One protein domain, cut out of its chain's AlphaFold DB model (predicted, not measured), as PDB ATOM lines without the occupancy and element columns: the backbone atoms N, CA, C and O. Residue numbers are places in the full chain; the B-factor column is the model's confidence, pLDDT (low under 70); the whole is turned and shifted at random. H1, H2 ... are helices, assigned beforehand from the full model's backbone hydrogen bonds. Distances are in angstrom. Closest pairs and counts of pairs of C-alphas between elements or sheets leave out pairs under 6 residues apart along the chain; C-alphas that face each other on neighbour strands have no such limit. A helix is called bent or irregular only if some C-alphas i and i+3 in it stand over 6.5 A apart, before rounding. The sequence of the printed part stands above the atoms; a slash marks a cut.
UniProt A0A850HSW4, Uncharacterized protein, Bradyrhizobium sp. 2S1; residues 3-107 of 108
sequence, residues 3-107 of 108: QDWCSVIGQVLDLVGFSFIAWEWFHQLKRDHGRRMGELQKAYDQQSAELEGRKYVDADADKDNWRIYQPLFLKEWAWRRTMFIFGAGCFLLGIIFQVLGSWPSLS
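AT A GLANCE: This is residues 3 to 107 of the 108 residues of an uncharacterized protein of Bradyrhizobium sp. 2S1 (UniProt A0A850HSW4). Two long helices form a narrow, open V: the first part of H1 packs on the last part of H2, and a long loop bridges the spread ends. The printed part has 105 residues, with two named helices, H1 then H2, and no named strand: all helix. It is extended, a rod of 81 by 27 by 14 A with a radius of gyration of the C-alphas of 23.7 A.

HOW THE PARTS SIT: H1, residues 3 to 51, touches H2, residues 66 to 102, with residues 3 to 24 alone. The closest C-alphas, of Gly 10 and Gly 94, are 3.9 A apart. This helical hairpin has a shallow tilt of 29 degrees, opposite ways. H2 has a kink of 26 degrees near residue 73 and is only just irregular: C-alphas 68 and 71 are 6.6 A apart. Of the O i to N i+4 pairs, 44 of 45 in H1 and 31 of 33 in H2 are within hydrogen-bond range.

IN THESE COORDINATES: H1 spans 73.0 A from C-alpha 3 at (211.129, 129.449, 190.348). H2 spans 52.0 A, ending at C-alpha 102 at (206.361, 123.458, 187.992).

THE WHOLE: Residues 25 to 41 and 61 to 79 stand free. The link, 14 residues, is long. The printed part has no cut. Confidence is low, for instance, at residues 56 to 70.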
ATOM      1  N   GLN A   3     212.016 130.416 190.993       55.47
ATOM      2  CA  GLN A   3     211.129 129.449 190.348       55.47
ATOM      3  C   GLN A   3     209.650 129.873 190.307       55.47
ATOM      4  O   GLN A   3     208.962 129.573 189.333       55.47
ATOM      5  N   ASP A   4     209.184 130.662 191.282       67.00
ATOM      6  CA  ASP A   4     207.815 131.208 191.278       67.00
ATOM      7  C   ASP A   4     207.597 132.217 190.146       67.00
ATOM      8  O   ASP A   4     206.517 132.291 189.562       67.00
ATOM      9  N   TRP A   5     208.639 132.964 189.774       75.06
ATOM     10  CA  TRP A   5     208.534 134.013 188.762       75.06
ATOM     11  C   TRP A   5     208.192 133.471 187.371       75.06
ATOM     12  O   TRP A   5     207.395 134.089 186.672       75.06
ATOM     13  N   CYS A   6     208.709 132.300 186.983       73.88
ATOM     14  CA  CYS A   6     208.335 131.660 185.715       73.88
ATOM     15  C   CYS A   6     206.849 131.275 185.686       73.88
ATOM     16  O   CYS A   6     206.182 131.480 184.675       73.88
ATOM     17  N   SER A   7     206.318 130.782 186.806       73.56
ATOM     18  CA  SER A   7     204.898 130.439 186.943       73.56
ATOM     19  C   SER A   7     203.999 131.679 186.851       73.56
ATOM     20  O   SER A   7     203.016 131.688 186.108       73.56
ATOM     21  N   VAL A   8     204.389 132.769 187.526       82.19
ATOM     22  CA  VAL A   8     203.681 134.060 187.474       82.19
ATOM     23  C   VAL A   8     203.689 134.637 186.056       82.19
ATOM     24  O   VAL A   8     202.650 135.069 185.558       82.19
ATOM     25  N   ILE A   9     204.837 134.608 185.373       82.50
ATOM     26  CA  ILE A   9     204.953 135.061 183.978       82.50
ATOM     27  C   ILE A   9     204.064 134.213 183.063       82.50
ATOM     28  O   ILE A   9     203.369 134.763 182.207       82.50
ATOM     29  N   GLY A  10     204.028 132.893 183.273       81.38
ATOM     30  CA  GLY A  10     203.149 131.988 182.539       81.38
ATOM     31  C   GLY A  10     201.666 132.333 182.705       81.38
ATOM     32  O   GLY A  10     200.948 132.456 181.718       81.38
ATOM     33  N   GLN A  11     201.211 132.590 183.936       82.56
ATOM     34  CA  GLN A  11     199.826 133.006 184.204       82.56
ATOM     35  C   GLN A  11     199.457 134.349 183.562       82.56
ATOM     36  O   GLN A  11     198.345 134.506 183.056       82.56
ATOM     37  N   VAL A  12     200.370 135.324 183.567       87.12
ATOM     38  CA  VAL A  12     200.129 136.620 182.912       87.12
ATOM     39  C   VAL A  12     199.999 136.442 181.398       87.12
ATOM     40  O   VAL A  12     199.098 137.022 180.792       87.12
ATOM     41  N   LEU A  13     200.854 135.617 180.788       84.69
ATOM     42  CA  LEU A  13     200.780 135.303 179.359       84.69
ATOM     43  C   LEU A  13     199.467 134.609 178.984       84.69
ATOM     44  O   LEU A  13     198.874 134.964 177.964       84.69
ATOM     45  N   ASP A  14     198.976 133.703 179.828       84.56
ATOM     46  CA  ASP A  14     197.680 133.050 179.631       84.56
ATOM     47  C   ASP A  14     196.513 134.036 179.729       84.56
ATOM     48  O   ASP A  14     195.645 134.045 178.856       84.56
ATOM     49  N   LEU A  15     196.500 134.916 180.739       86.94
ATOM     50  CA  LEU A  15     195.481 135.964 180.890       86.94
ATOM     51  C   LEU A  15     195.437 136.897 179.678       86.94
ATOM     52  O   LEU A  15     194.357 137.230 179.180       86.94
ATOM     53  N   VAL A  16     196.608 137.304 179.183       88.31
ATOM     54  CA  VAL A  16     196.724 138.143 177.985       88.31
ATOM     55  C   VAL A  16     196.239 137.380 176.752       88.31
ATOM     56  O   VAL A  16     195.403 137.899 176.010       88.31
ATOM     57  N   GLY A  17     196.696 136.141 176.552       82.44
ATOM     58  CA  GLY A  17     196.284 135.290 175.435       82.44
ATOM     59  C   GLY A  17     194.770 135.068 175.404       82.44
ATOM     60  O   GLY A  17     194.131 135.268 174.369       82.44
ATOM     61  N   PHE A  18     194.171 134.754 176.554       84.69
ATOM     62  CA  PHE A  18     192.730 134.546 176.682       84.69
ATOM     63  C   PHE A  18     191.936 135.832 176.429       84.69
ATOM     64  O   PHE A  18     190.905 135.801 175.758       84.69
ATOM     65  N   SER A  19     192.439 136.980 176.893       85.50
ATOM     66  CA  SER A  19     191.810 138.284 176.653       85.50
ATOM     67  C   SER A  19     191.763 138.633 175.162       85.50
ATOM     68  O   SER A  19     190.739 139.116 174.679       85.50
ATOM     69  N   PHE A  20     192.831 138.339 174.410       83.69
ATOM     70  CA  PHE A  20     192.853 138.537 172.956       83.69
ATOM     71  C   PHE A  20     191.834 137.652 172.232       83.69
ATOM     72  O   PHE A  20     191.133 138.135 171.343       83.69
ATOM     73  N   ILE A  21     191.717 136.382 172.630       82.56
ATOM     74  CA  ILE A  21     190.736 135.453 172.052       82.56
ATOM     75  C   ILE A  21     189.308 135.913 172.371       82.56
ATOM     76  O   ILE A  21     188.478 136.014 171.469       82.56
ATOM     77  N   ALA A  22     189.025 136.251 173.633       84.69
ATOM     78  CA  ALA A  22     187.709 136.720 174.063       84.69
ATOM     79  C   ALA A  22     187.289 138.014 173.345       84.69
ATOM     80  O   ALA A  22     186.131 138.172 172.951       84.69
ATOM     81  N   TRP A  23     188.235 138.932 173.137       83.81
ATOM     82  CA  TRP A  23     187.993 140.172 172.409       83.81
ATOM     83  C   TRP A  23     187.672 139.939 170.925       83.81
ATOM     84  O   TRP A  23     186.744 140.558 170.396       83.81
ATOM     85  N   GLU A  24     188.384 139.023 170.263       84.94
ATOM     86  CA  GLU A  24     188.101 138.635 168.873       84.94
ATOM     87  C   GLU A  24     186.688 138.052 168.750       84.94
ATOM     88  O   GLU A  24     185.903 138.505 167.909       84.94
ATOM     89  N   TRP A  25     186.322 137.168 169.681       83.06
ATOM     90  CA  TRP A  25     184.989 136.573 169.768       83.06
ATOM     91  C   TRP A  25     183.887 137.619 169.947       83.06
ATOM     92  O   TRP A  25     182.879 137.593 169.237       83.06
ATOM     93  N   PHE A  26     184.081 138.595 170.838       83.75
ATOM     94  CA  PHE A  26     183.127 139.691 171.022       83.75
ATOM     95  C   PHE A  26     182.952 140.524 169.741       83.75
ATOM     96  O   PHE A  26     181.831 140.857 169.344       83.75
ATOM     97  N   HIS A  27     184.053 140.832 169.051       82.06
ATOM     98  CA  HIS A  27     184.009 141.547 167.775       82.06
ATOM     99  C   HIS A  27     183.322 140.746 166.667       82.06
ATOM    100  O   HIS A  27     182.656 141.335 165.808       82.06
ATOM    101  N   GLN A  28     183.485 139.424 166.657       79.31
ATOM    102  CA  GLN A  28     182.804 138.537 165.720       79.31
ATOM    103  C   GLN A  28     181.296 138.504 165.994       79.31
ATOM    104  O   GLN A  28     180.511 138.774 165.084       79.31
ATOM    105  N   LEU A  29     180.899 138.334 167.258       76.94
ATOM    106  CA  LEU A  29     179.497 138.327 167.683       76.94
ATOM    107  C   LEU A  29     178.767 139.620 167.285       76.94
ATOM    108  O   LEU A  29     177.659 139.584 166.745       76.94
ATOM    109  N   LYS A  30     179.409 140.779 167.486       79.25
ATOM    110  CA  LYS A  30     178.851 142.082 167.094       79.25
ATOM    111  C   LYS A  30     178.624 142.190 165.581       79.25
ATOM    112  O   LYS A  30     177.622 142.764 165.154       79.25
ATOM    113  N   ARG A  31     179.530 141.647 164.756       73.50
ATOM    114  CA  ARG A  31     179.364 141.639 163.290       73.50
ATOM    115  C   ARG A  31     178.249 140.708 162.846       73.50
ATOM    116  O   ARG A  31     177.466 141.101 161.984       73.50
ATOM    117  N   ASP A  32     178.177 139.512 163.414       76.00
ATOM    118  CA  ASP A  32     177.147 138.538 163.055       76.00
ATOM    119  C   ASP A  32     175.755 139.054 163.417       76.00
ATOM    120  O   ASP A  32     174.821 138.918 162.627       76.00
ATOM    121  N   HIS A  33     175.631 139.749 164.550       77.12
ATOM    122  CA  HIS A  33     174.401 140.446 164.910       77.12
ATOM    123  C   HIS A  33     174.029 141.528 163.883       77.12
ATOM    124  O   HIS A  33     172.887 141.586 163.436       77.12
ATOM    125  N   GLY A  34     174.999 142.338 163.443       72.88
ATOM    126  CA  GLY A  34     174.777 143.354 162.410       72.88
ATOM    127  C   GLY A  34     174.341 142.773 161.058       72.88
ATOM    128  O   GLY A  34     173.442 143.320 160.423       72.88
ATOM    129  N   ARG A  35     174.923 141.640 160.634       73.31
ATOM    130  CA  ARG A  35     174.514 140.946 159.398       73.31
ATOM    131  C   ARG A  35     173.085 140.428 159.491       73.31
ATOM    132  O   ARG A  35     172.297 140.686 158.590       73.31
ATOM    133  N   ARG A  36     172.743 139.771 160.604       72.88
ATOM    134  CA  ARG A  36     171.393 139.243 160.835       72.88
ATOM    135  C   ARG A  36     170.343 140.348 160.884       72.88
ATOM    136  O   ARG A  36     169.286 140.186 160.292       72.88
ATOM    137  N   MET A  37     170.636 141.475 161.535       74.12
ATOM    138  CA  MET A  37     169.733 142.634 161.554       74.12
ATOM    139  C   MET A  37     169.507 143.209 160.150       74.12
ATOM    140  O   MET A  37     168.378 143.549 159.810       74.12
ATOM    141  N   GLY A  38     170.553 143.276 159.320       74.50
ATOM    142  CA  GLY A  38     170.430 143.711 157.926       74.50
ATOM    143  C   GLY A  38     169.591 142.757 157.068       74.50
ATOM    144  O   GLY A  38     168.747 143.207 156.300       74.50
ATOM    145  N   GLU A  39     169.773 141.445 157.228       77.38
ATOM    146  CA  GLU A  39     168.952 140.429 156.552       77.38
ATOM    147  C   GLU A  39     167.483 140.498 156.990       77.38
ATOM    148  O   GLU A  39     166.586 140.413 156.151       77.38
ATOM    149  N   LEU A  40     167.233 140.719 158.285       78.88
ATOM    150  CA  LEU A  40     165.885 140.883 158.826       78.88
ATOM    151  C   LEU A  40     165.194 142.126 158.250       78.88
ATOM    152  O   LEU A  40     164.026 142.062 157.874       78.88
ATOM    153  N   GLN A  41     165.928 143.238 158.151       77.75
ATOM    154  CA  GLN A  41     165.423 144.477 157.565       77.75
ATOM    155  C   GLN A  41     165.072 144.283 156.087       77.75
ATOM    156  O   GLN A  41     163.983 144.658 155.671       77.75
ATOM    157  N   LYS A  42     165.937 143.613 155.313       77.38
ATOM    158  CA  LYS A  42     165.648 143.285 153.908       77.38
ATOM    159  C   LYS A  42     164.396 142.424 153.752       77.38
ATOM    160  O   LYS A  42     163.587 142.692 152.871       77.38
ATOM    161  N   ALA A  43     164.219 141.414 154.603       79.31
ATOM    162  CA  ALA A  43     163.025 140.570 154.572       79.31
ATOM    163  C   ALA A  43     161.748 141.370 154.889       79.31
ATOM    164  O   ALA A  43     160.723 141.186 154.235       79.31
ATOM    165  N   TYR A  44     161.820 142.297 155.848       80.12
ATOM    166  CA  TYR A  44     160.713 143.197 156.178       80.12
ATOM    167  C   TYR A  44     160.380 144.163 155.028       80.12
ATOM    168  O   TYR A  44     159.213 144.346 154.674       80.12
ATOM    169  N   ASP A  45     161.399 144.753 154.405       79.69
ATOM    170  CA  ASP A  45     161.238 145.677 153.280       79.69
ATOM    171  C   ASP A  45     160.670 144.961 152.037       79.69
ATOM    172  O   ASP A  45     159.847 145.521 151.312       79.69
ATOM    173  N   GLN A  46     161.031 143.691 151.817       80.31
ATOM    174  CA  GLN A  46     160.414 142.845 150.788       80.31
ATOM    175  C   GLN A  46     158.934 142.592 151.074       80.31
ATOM    176  O   GLN A  46     158.084 142.828 150.215       80.31
ATOM    177  N   GLN A  47     158.621 142.155 152.294       79.88
ATOM    178  CA  GLN A  47     157.260 141.794 152.679       79.88
ATOM    179  C   GLN A  47     156.313 143.007 152.669       79.88
ATOM    180  O   GLN A  47     155.159 142.898 152.259       79.88
ATOM    181  N   SER A  48     156.793 144.180 153.084       81.62
ATOM    182  CA  SER A  48     156.017 145.425 153.021       81.62
ATOM    183  C   SER A  48     155.761 145.886 151.581       81.62
ATOM    184  O   SER A  48     154.638 146.275 151.262       81.62
ATOM    185  N   ALA A  49     156.748 145.777 150.686       78.81
ATOM    186  CA  ALA A  49     156.578 146.124 149.274       78.81
ATOM    187  C   ALA A  49     155.542 145.230 148.565       78.81
ATOM    188  O   ALA A  49     154.732 145.732 147.780       78.81
ATOM    189  N   GLU A  50     155.521 143.930 148.879       78.69
ATOM    190  CA  GLU A  50     154.514 142.984 148.379       78.69
ATOM    191  C   GLU A  50     153.094 143.356 148.829       78.69
ATOM    192  O   GLU A  50     152.169 143.348 148.014       78.69
ATOM    193  N   LEU A  51     152.920 143.743 150.099       79.69
ATOM    194  CA  LEU A  51     151.625 144.167 150.648       79.69
ATOM    195  C   LEU A  51     151.094 145.454 150.000       79.69
ATOM    196  O   LEU A  51     149.889 145.608 149.818       79.69
ATOM    197  N   GLU A  52     151.985 146.372 149.631       84.44
ATOM    198  CA  GLU A  52     151.635 147.632 148.968       84.44
ATOM    199  C   GLU A  52     151.467 147.494 147.443       84.44
ATOM    200  O   GLU A  52     151.164 148.475 146.760       84.44
ATOM    201  N   GLY A  53     151.684 146.296 146.885       78.50
ATOM    202  CA  GLY A  53     151.631 146.050 145.442       78.50
ATOM    203  C   GLY A  53     152.740 146.756 144.652       78.50
ATOM    204  O   GLY A  53     152.619 146.933 143.436       78.50
ATOM    205  N   ARG A  54     153.820 147.186 145.320       80.69
ATOM    206  CA  ARG A  54     154.981 147.831 144.693       80.69
ATOM    207  C   ARG A  54     156.049 146.785 144.376       80.69
ATOM    208  O   ARG A  54     156.238 145.819 145.105       80.69
ATOM    209  N   LYS A  55     156.791 146.973 143.279       71.69
ATOM    210  CA  LYS A  55     157.976 146.142 143.013       71.69
ATOM    211  C   LYS A  55     159.065 146.494 144.022       71.69
ATOM    212  O   LYS A  55     159.523 147.635 144.040       71.69
ATOM    213  N   TYR A  56     159.493 145.511 144.812       65.50
ATOM    214  CA  TYR A  56     160.694 145.619 145.632       65.50
ATOM    215  C   TYR A  56     161.908 145.842 144.718       65.50
ATOM    216  O   TYR A  56     162.224 145.005 143.871       65.50
ATOM    217  N   VAL A  57     162.561 146.992 144.863       65.75
ATOM    218  CA  VAL A  57     163.850 147.289 144.234       65.75
ATOM    219  C   VAL A  57     164.878 147.230 145.348       65.75
ATOM    220  O   VAL A  57     164.864 148.075 146.240       65.75
ATOM    221  N   ASP A  58     165.743 146.217 145.318       64.81
ATOM    222  CA  ASP A  58     166.837 146.116 146.280       64.81
ATOM    223  C   ASP A  58     167.818 147.267 146.019       64.81
ATOM    224  O   ASP A  58     168.650 147.199 145.116       64.81
ATOM    225  N   ALA A  59     167.704 148.347 146.794       61.25
ATOM    226  CA  ALA A  59     168.607 149.494 146.714       61.25
ATOM    227  C   ALA A  59     170.067 149.111 147.036       61.25
ATOM    228  O   ALA A  59     170.989 149.861 146.713       61.25
ATOM    229  N   ASP A  60     170.292 147.939 147.641       59.88
ATOM    230  CA  ASP A  60     171.620 147.382 147.884       59.88
ATOM    231  C   ASP A  60     172.105 146.435 146.774       59.88
ATOM    232  O   ASP A  60     173.283 146.081 146.785       59.88
ATOM    233  N   ALA A  61     171.270 146.026 145.810       55.56
ATOM    234  CA  ALA A  61     171.728 145.194 144.688       55.56
ATOM    235  C   ALA A  61     172.674 145.959 143.747       55.56
ATOM    236  O   ALA A  61     173.551 145.353 143.141       55.56
ATOM    237  N   ASP A  62     172.543 147.288 143.688       49.81
ATOM    238  CA  ASP A  62     173.430 148.175 142.921       49.81
ATOM    239  C   ASP A  62     174.731 148.515 143.683       49.81
ATOM    240  O   ASP A  62     175.649 149.138 143.148       49.81
ATOM    241  N   LYS A  63     174.873 148.060 144.941       53.31
ATOM    242  CA  LYS A  63     176.147 148.103 145.673       53.31
ATOM    243  C   LYS A  63     177.009 146.911 145.285       53.31
ATOM    244  O   LYS A  63     177.386 146.092 146.125       53.31
ATOM    245  N   ASP A  64     177.482 146.919 144.047       52.31
ATOM    246  CA  ASP A  64     178.630 146.123 143.599       52.31
ATOM    247  C   ASP A  64     179.960 146.672 144.191       52.31
ATOM    248  O   ASP A  64     181.030 146.696 143.583       52.31
ATOM    249  N   ASN A  65     179.904 147.118 145.453       56.12
ATOM    250  CA  ASN A  65     181.027 147.552 146.273       56.12
ATOM    251  C   ASN A  65     181.866 146.365 146.763       56.12
ATOM    252  O   ASN A  65     182.786 146.573 147.552       56.12
ATOM    253  N   TRP A  66     181.601 145.127 146.327       55.22
ATOM    254  CA  TRP A  66     182.444 143.971 146.652       55.22
ATOM    255  C   TRP A  66     183.919 144.287 146.385       55.22
ATOM    256  O   TRP A  66     184.750 144.101 147.266       55.22
ATOM    257  N   ARG A  67     184.239 144.887 145.232       59.69
ATOM    258  CA  ARG A  67     185.612 145.297 144.886       59.69
ATOM    259  C   ARG A  67     186.183 146.391 145.789       59.69
ATOM    260  O   ARG A  67     187.389 146.418 146.006       59.69
ATOM    261  N   ILE A  68     185.338 147.276 146.314       65.62
ATOM    262  CA  ILE A  68     185.745 148.370 147.208       65.62
ATOM    263  C   ILE A  68     185.942 147.846 148.636       65.62
ATOM    264  O   ILE A  68     186.912 148.208 149.297       65.62
ATOM    265  N   TYR A  69     185.082 146.944 149.105       63.31
ATOM    266  CA  TYR A  69     185.166 146.361 150.443       63.31
ATOM    267  C   TYR A  69     186.151 145.198 150.542       63.31
ATOM    268  O   TYR A  69     186.664 144.950 151.627       63.31
ATOM    269  N   GLN A  70     186.465 144.504 149.446       68.94
ATOM    270  CA  GLN A  70     187.418 143.393 149.424       68.94
ATOM    271  C   GLN A  70     188.808 143.771 149.974       68.94
ATOM    272  O   GLN A  70     189.290 143.053 150.852       68.94
ATOM    273  N   PRO A  71     189.463 144.879 149.565       74.94
ATOM    274  CA  PRO A  71     190.760 145.256 150.132       74.94
ATOM    275  C   PRO A  71     190.667 145.677 151.605       74.94
ATOM    276  O   PRO A  71     191.560 145.348 152.386       74.94
ATOM    277  N   LEU A  72     189.584 146.352 152.013       73.69
ATOM    278  CA  LEU A  72     189.338 146.683 153.423       73.69
ATOM    279  C   LEU A  72     189.160 145.414 154.266       73.69
ATOM    280  O   LEU A  72     189.782 145.276 155.316       73.69
ATOM    281  N   PHE A  73     188.388 144.455 153.762       73.38
ATOM    282  CA  PHE A  73     188.140 143.177 154.415       73.38
ATOM    283  C   PHE A  73     189.411 142.329 154.517       73.38
ATOM    284  O   PHE A  73     189.692 141.774 155.573       73.38
ATOM    285  N   LEU A  74     190.221 142.264 153.455       77.19
ATOM    286  CA  LEU A  74     191.500 141.548 153.466       77.19
ATOM    287  C   LEU A  74     192.500 142.178 154.444       77.19
ATOM    288  O   LEU A  74     193.205 141.450 155.142       77.19
ATOM    289  N   LYS A  75     192.541 143.513 154.541       80.25
ATOM    290  CA  LYS A  75     193.391 144.224 155.506       80.25
ATOM    291  C   LYS A  75     192.956 143.952 156.949       80.25
ATOM    292  O   LYS A  75     193.798 143.640 157.790       80.25
ATOM    293  N   GLU A  76     191.655 144.028 157.228       78.00
ATOM    294  CA  GLU A  76     191.095 143.674 158.538       78.00
ATOM    295  C   GLU A  76     191.340 142.200 158.883       78.00
ATOM    296  O   GLU A  76     191.699 141.882 160.016       78.00
ATOM    297  N   TRP A  77     191.201 141.297 157.912       79.44
ATOM    298  CA  TRP A  77     191.435 139.870 158.110       79.44
ATOM    299  C   TRP A  77     192.910 139.564 158.381       79.44
ATOM    300  O   TRP A  77     193.217 138.818 159.309       79.44
ATOM    301  N   ALA A  78     193.839 140.175 157.644       83.06
ATOM    302  CA  ALA A  78     195.266 140.027 157.916       83.06
ATOM    303  C   ALA A  78     195.606 140.458 159.350       83.06
ATOM    304  O   ALA A  78     196.293 139.734 160.067       83.06
ATOM    305  N   TRP A  79     195.057 141.590 159.800       81.19
ATOM    306  CA  TRP A  79     195.242 142.062 161.169       81.19
ATOM    307  C   TRP A  79     194.621 141.113 162.209       81.19
ATOM    308  O   TRP A  79     195.284 140.768 163.188       81.19
ATOM    309  N   ARG A  80     193.405 140.599 161.971       79.00
ATOM    310  CA  ARG A  80     192.765 139.592 162.842       79.00
ATOM    311  C   ARG A  80     193.580 138.311 162.941       79.00
ATOM    312  O   ARG A  80     193.765 137.785 164.032       79.00
ATOM    313  N   ARG A  81     194.100 137.820 161.816       82.25
ATOM    314  CA  ARG A  81     194.960 136.633 161.784       82.25
ATOM    315  C   ARG A  81     196.218 136.861 162.619       82.25
ATOM    316  O   ARG A  81     196.604 135.973 163.369       82.25
ATOM    317  N   THR A  82     196.827 138.041 162.532       85.81
ATOM    318  CA  THR A  82     197.978 138.402 163.369       85.81
ATOM    319  C   THR A  82     197.615 138.425 164.851       85.81
ATOM    320  O   THR A  82     198.345 137.848 165.649       85.81
ATOM    321  N   MET A  83     196.478 139.022 165.225       81.00
ATOM    322  CA  MET A  83     195.999 139.045 166.615       81.00
ATOM    323  C   MET A  83     195.726 137.633 167.152       81.00
ATOM    324  O   MET A  83     196.113 137.322 168.273       81.00
ATOM    325  N   PHE A  84     195.127 136.760 166.336       82.31
ATOM    326  CA  PHE A  84     194.884 135.364 166.695       82.31
ATOM    327  C   PHE A  84     196.190 134.581 166.877       82.31
ATOM    328  O   PHE A  84     196.363 133.908 167.888       82.31
ATOM    329  N   ILE A  85     197.133 134.698 165.934       85.69
ATOM    330  CA  ILE A  85     198.450 134.047 166.031       85.69
ATOM    331  C   ILE A  85     199.207 134.555 167.261       85.69
ATOM    332  O   ILE A  85     199.827 133.763 167.964       85.69
ATOM    333  N   PHE A  86     199.136 135.857 167.542       87.00
ATOM    334  CA  PHE A  86     199.754 136.451 168.722       87.00
ATOM    335  C   PHE A  86     199.131 135.913 170.018       87.00
ATOM    336  O   PHE A  86     199.858 135.426 170.878       87.00
ATOM    337  N   GLY A  87     197.798 135.918 170.129       82.31
ATOM    338  CA  GLY A  87     197.087 135.377 171.290       82.31
ATOM    339  C   GLY A  87     197.370 133.888 171.517       82.31
ATOM    340  O   GLY A  87     197.681 133.485 172.636       82.31
ATOM    341  N   ALA A  88     197.352 133.084 170.449       82.75
ATOM    342  CA  ALA A  88     197.707 131.666 170.500       82.75
ATOM    343  C   ALA A  88     199.176 131.448 170.897       82.75
ATOM    344  O   ALA A  88     199.479 130.547 171.677       82.75
ATOM    345  N   GLY A  89     200.089 132.288 170.402       87.88
ATOM    346  CA  GLY A  89     201.499 132.271 170.785       87.88
ATOM    347  C   GLY A  89     201.707 132.587 172.265       87.88
ATOM    348  O   GLY A  89     202.425 131.858 172.942       87.88
ATOM    349  N   CYS A  90     201.042 133.623 172.790       86.38
ATOM    350  CA  CYS A  90     201.074 133.955 174.216       86.38
ATOM    351  C   CYS A  90     200.557 132.805 175.080       86.38
ATOM    352  O   CYS A  90     201.204 132.462 176.061       86.38
ATOM    353  N   PHE A  91     199.454 132.169 174.684       82.50
ATOM    354  CA  PHE A  91     198.903 131.014 175.391       82.50
ATOM    355  C   PHE A  91     199.861 129.809 175.394       82.50
ATOM    356  O   PHE A  91     200.128 129.215 176.433       82.50
ATOM    357  N   LEU A  92     200.452 129.468 174.243       86.94
ATOM    358  CA  LEU A  92     201.428 128.375 174.167       86.94
ATOM    359  C   LEU A  92     202.678 128.661 175.007       86.94
ATOM    360  O   LEU A  92     203.179 127.769 175.691       86.94
ATOM    361  N   LEU A  93     203.171 129.901 174.982       86.00
ATOM    362  CA  LEU A  93     204.281 130.319 175.833       86.00
ATOM    363  C   LEU A  93     203.903 130.267 177.316       86.00
ATOM    364  O   LEU A  93     204.716 129.814 178.118       86.00
ATOM    365  N   GLY A  94     202.683 130.670 177.676       81.50
ATOM    366  CA  GLY A  94     202.161 130.595 179.039       81.50
ATOM    367  C   GLY A  94     202.196 129.171 179.595       81.50
ATOM    368  O   GLY A  94     202.802 128.941 180.646       81.50
ATOM    369  N   ILE A  95     201.700 128.200 178.821       82.38
ATOM    370  CA  ILE A  95     201.791 126.768 179.148       82.38
ATOM    371  C   ILE A  95     203.249 126.332 179.333       82.38
ATOM    372  O   ILE A  95     203.577 125.682 180.323       82.38
ATOM    373  N   ILE A  96     204.143 126.687 178.405       85.50
ATOM    374  CA  ILE A  96     205.561 126.301 178.488       85.50
ATOM    375  C   ILE A  96     206.195 126.840 179.778       85.50
ATOM    376  O   ILE A  96     206.876 126.095 180.486       85.50
ATOM    377  N   PHE A  97     205.950 128.106 180.119       80.50
ATOM    378  CA  PHE A  97     206.487 128.716 181.334       80.50
ATOM    379  C   PHE A  97     205.892 128.124 182.614       80.50
ATOM    380  O   PHE A  97     206.622 127.955 183.593       80.50
ATOM    381  N   GLN A  98     204.616 127.731 182.608       78.69
ATOM    382  CA  GLN A  98     204.005 127.005 183.723       78.69
ATOM    383  C   GLN A  98     204.614 125.613 183.905       78.69
ATOM    384  O   GLN A  98     204.941 125.233 185.032       78.69
ATOM    385  N   VAL A  99     204.817 124.856 182.821       80.56
ATOM    386  CA  VAL A  99     205.442 123.525 182.889       80.56
ATOM    387  C   VAL A  99     206.888 123.629 183.374       80.56
ATOM    388  O   VAL A  99     207.290 122.872 184.252       80.56
ATOM    389  N   LEU A 100     207.662 124.594 182.869       78.44
ATOM    390  CA  LEU A 100     209.045 124.811 183.309       78.44
ATOM    391  C   LEU A 100     209.131 125.295 184.763       78.44
ATOM    392  O   LEU A 100     210.031 124.881 185.489       78.44
ATOM    393  N   GLY A 101     208.195 126.140 185.204       66.56
ATOM    394  CA  GLY A 101     208.118 126.598 186.592       66.56
ATOM    395  C   GLY A 101     207.729 125.486 187.570       66.56
ATOM    396  O   GLY A 101     208.265 125.428 188.671       66.56
ATOM    397  N   SER A 102     206.850 124.570 187.159       69.88
ATOM    398  CA  SER A 102     206.361 123.458 187.992       69.88
ATOM    399  C   SER A 102     207.224 122.191 187.927       69.88
ATOM    400  O   SER A 102     206.940 121.221 188.632       69.88
ATOM    401  N   TRP A 103     208.288 122.179 187.116       73.25
ATOM    402  CA  TRP A 103     209.109 120.989 186.923       73.25
ATOM    403  C   TRP A 103     209.989 120.683 188.154       73.25
ATOM    404  O   TRP A 103     210.834 121.502 188.534       73.25
ATOM    405  N   PRO A 104     209.867 119.487 188.766       61.34
ATOM    406  CA  PRO A 104     210.505 119.187 190.047       61.34
ATOM    407  C   PRO A 104     212.041 119.131 189.974       61.34
ATOM    408  O   PRO A 104     212.703 119.482 190.946       61.34
ATOM    409  N   SER A 105     212.638 118.773 188.828       60.09
ATOM    410  CA  SER A 105     214.107 118.678 188.693       60.09
ATOM    411  C   SER A 105     214.832 120.013 188.477       60.09
ATOM    412  O   SER A 105     216.055 120.028 188.437       60.09
ATOM    413  N   LEU A 106     214.101 121.116 188.291       53.50
ATOM    414  CA  LEU A 106     214.651 122.480 188.226       53.50
ATOM    415  C   LEU A 106     214.486 123.226 189.565       53.50
ATOM    416  O   LEU A 106     214.907 124.375 189.678       53.50
ATOM    417  N   SER A 107     213.866 122.567 190.558       50.38
ATOM    418  CA  SER A 107     213.503 123.132 191.867       50.38
ATOM    419  C   SER A 107     214.433 122.808 193.028       50.38
ATOM    420  O   SER A 107     214.248 123.357 194.116       50.38
TER     421      SER A 107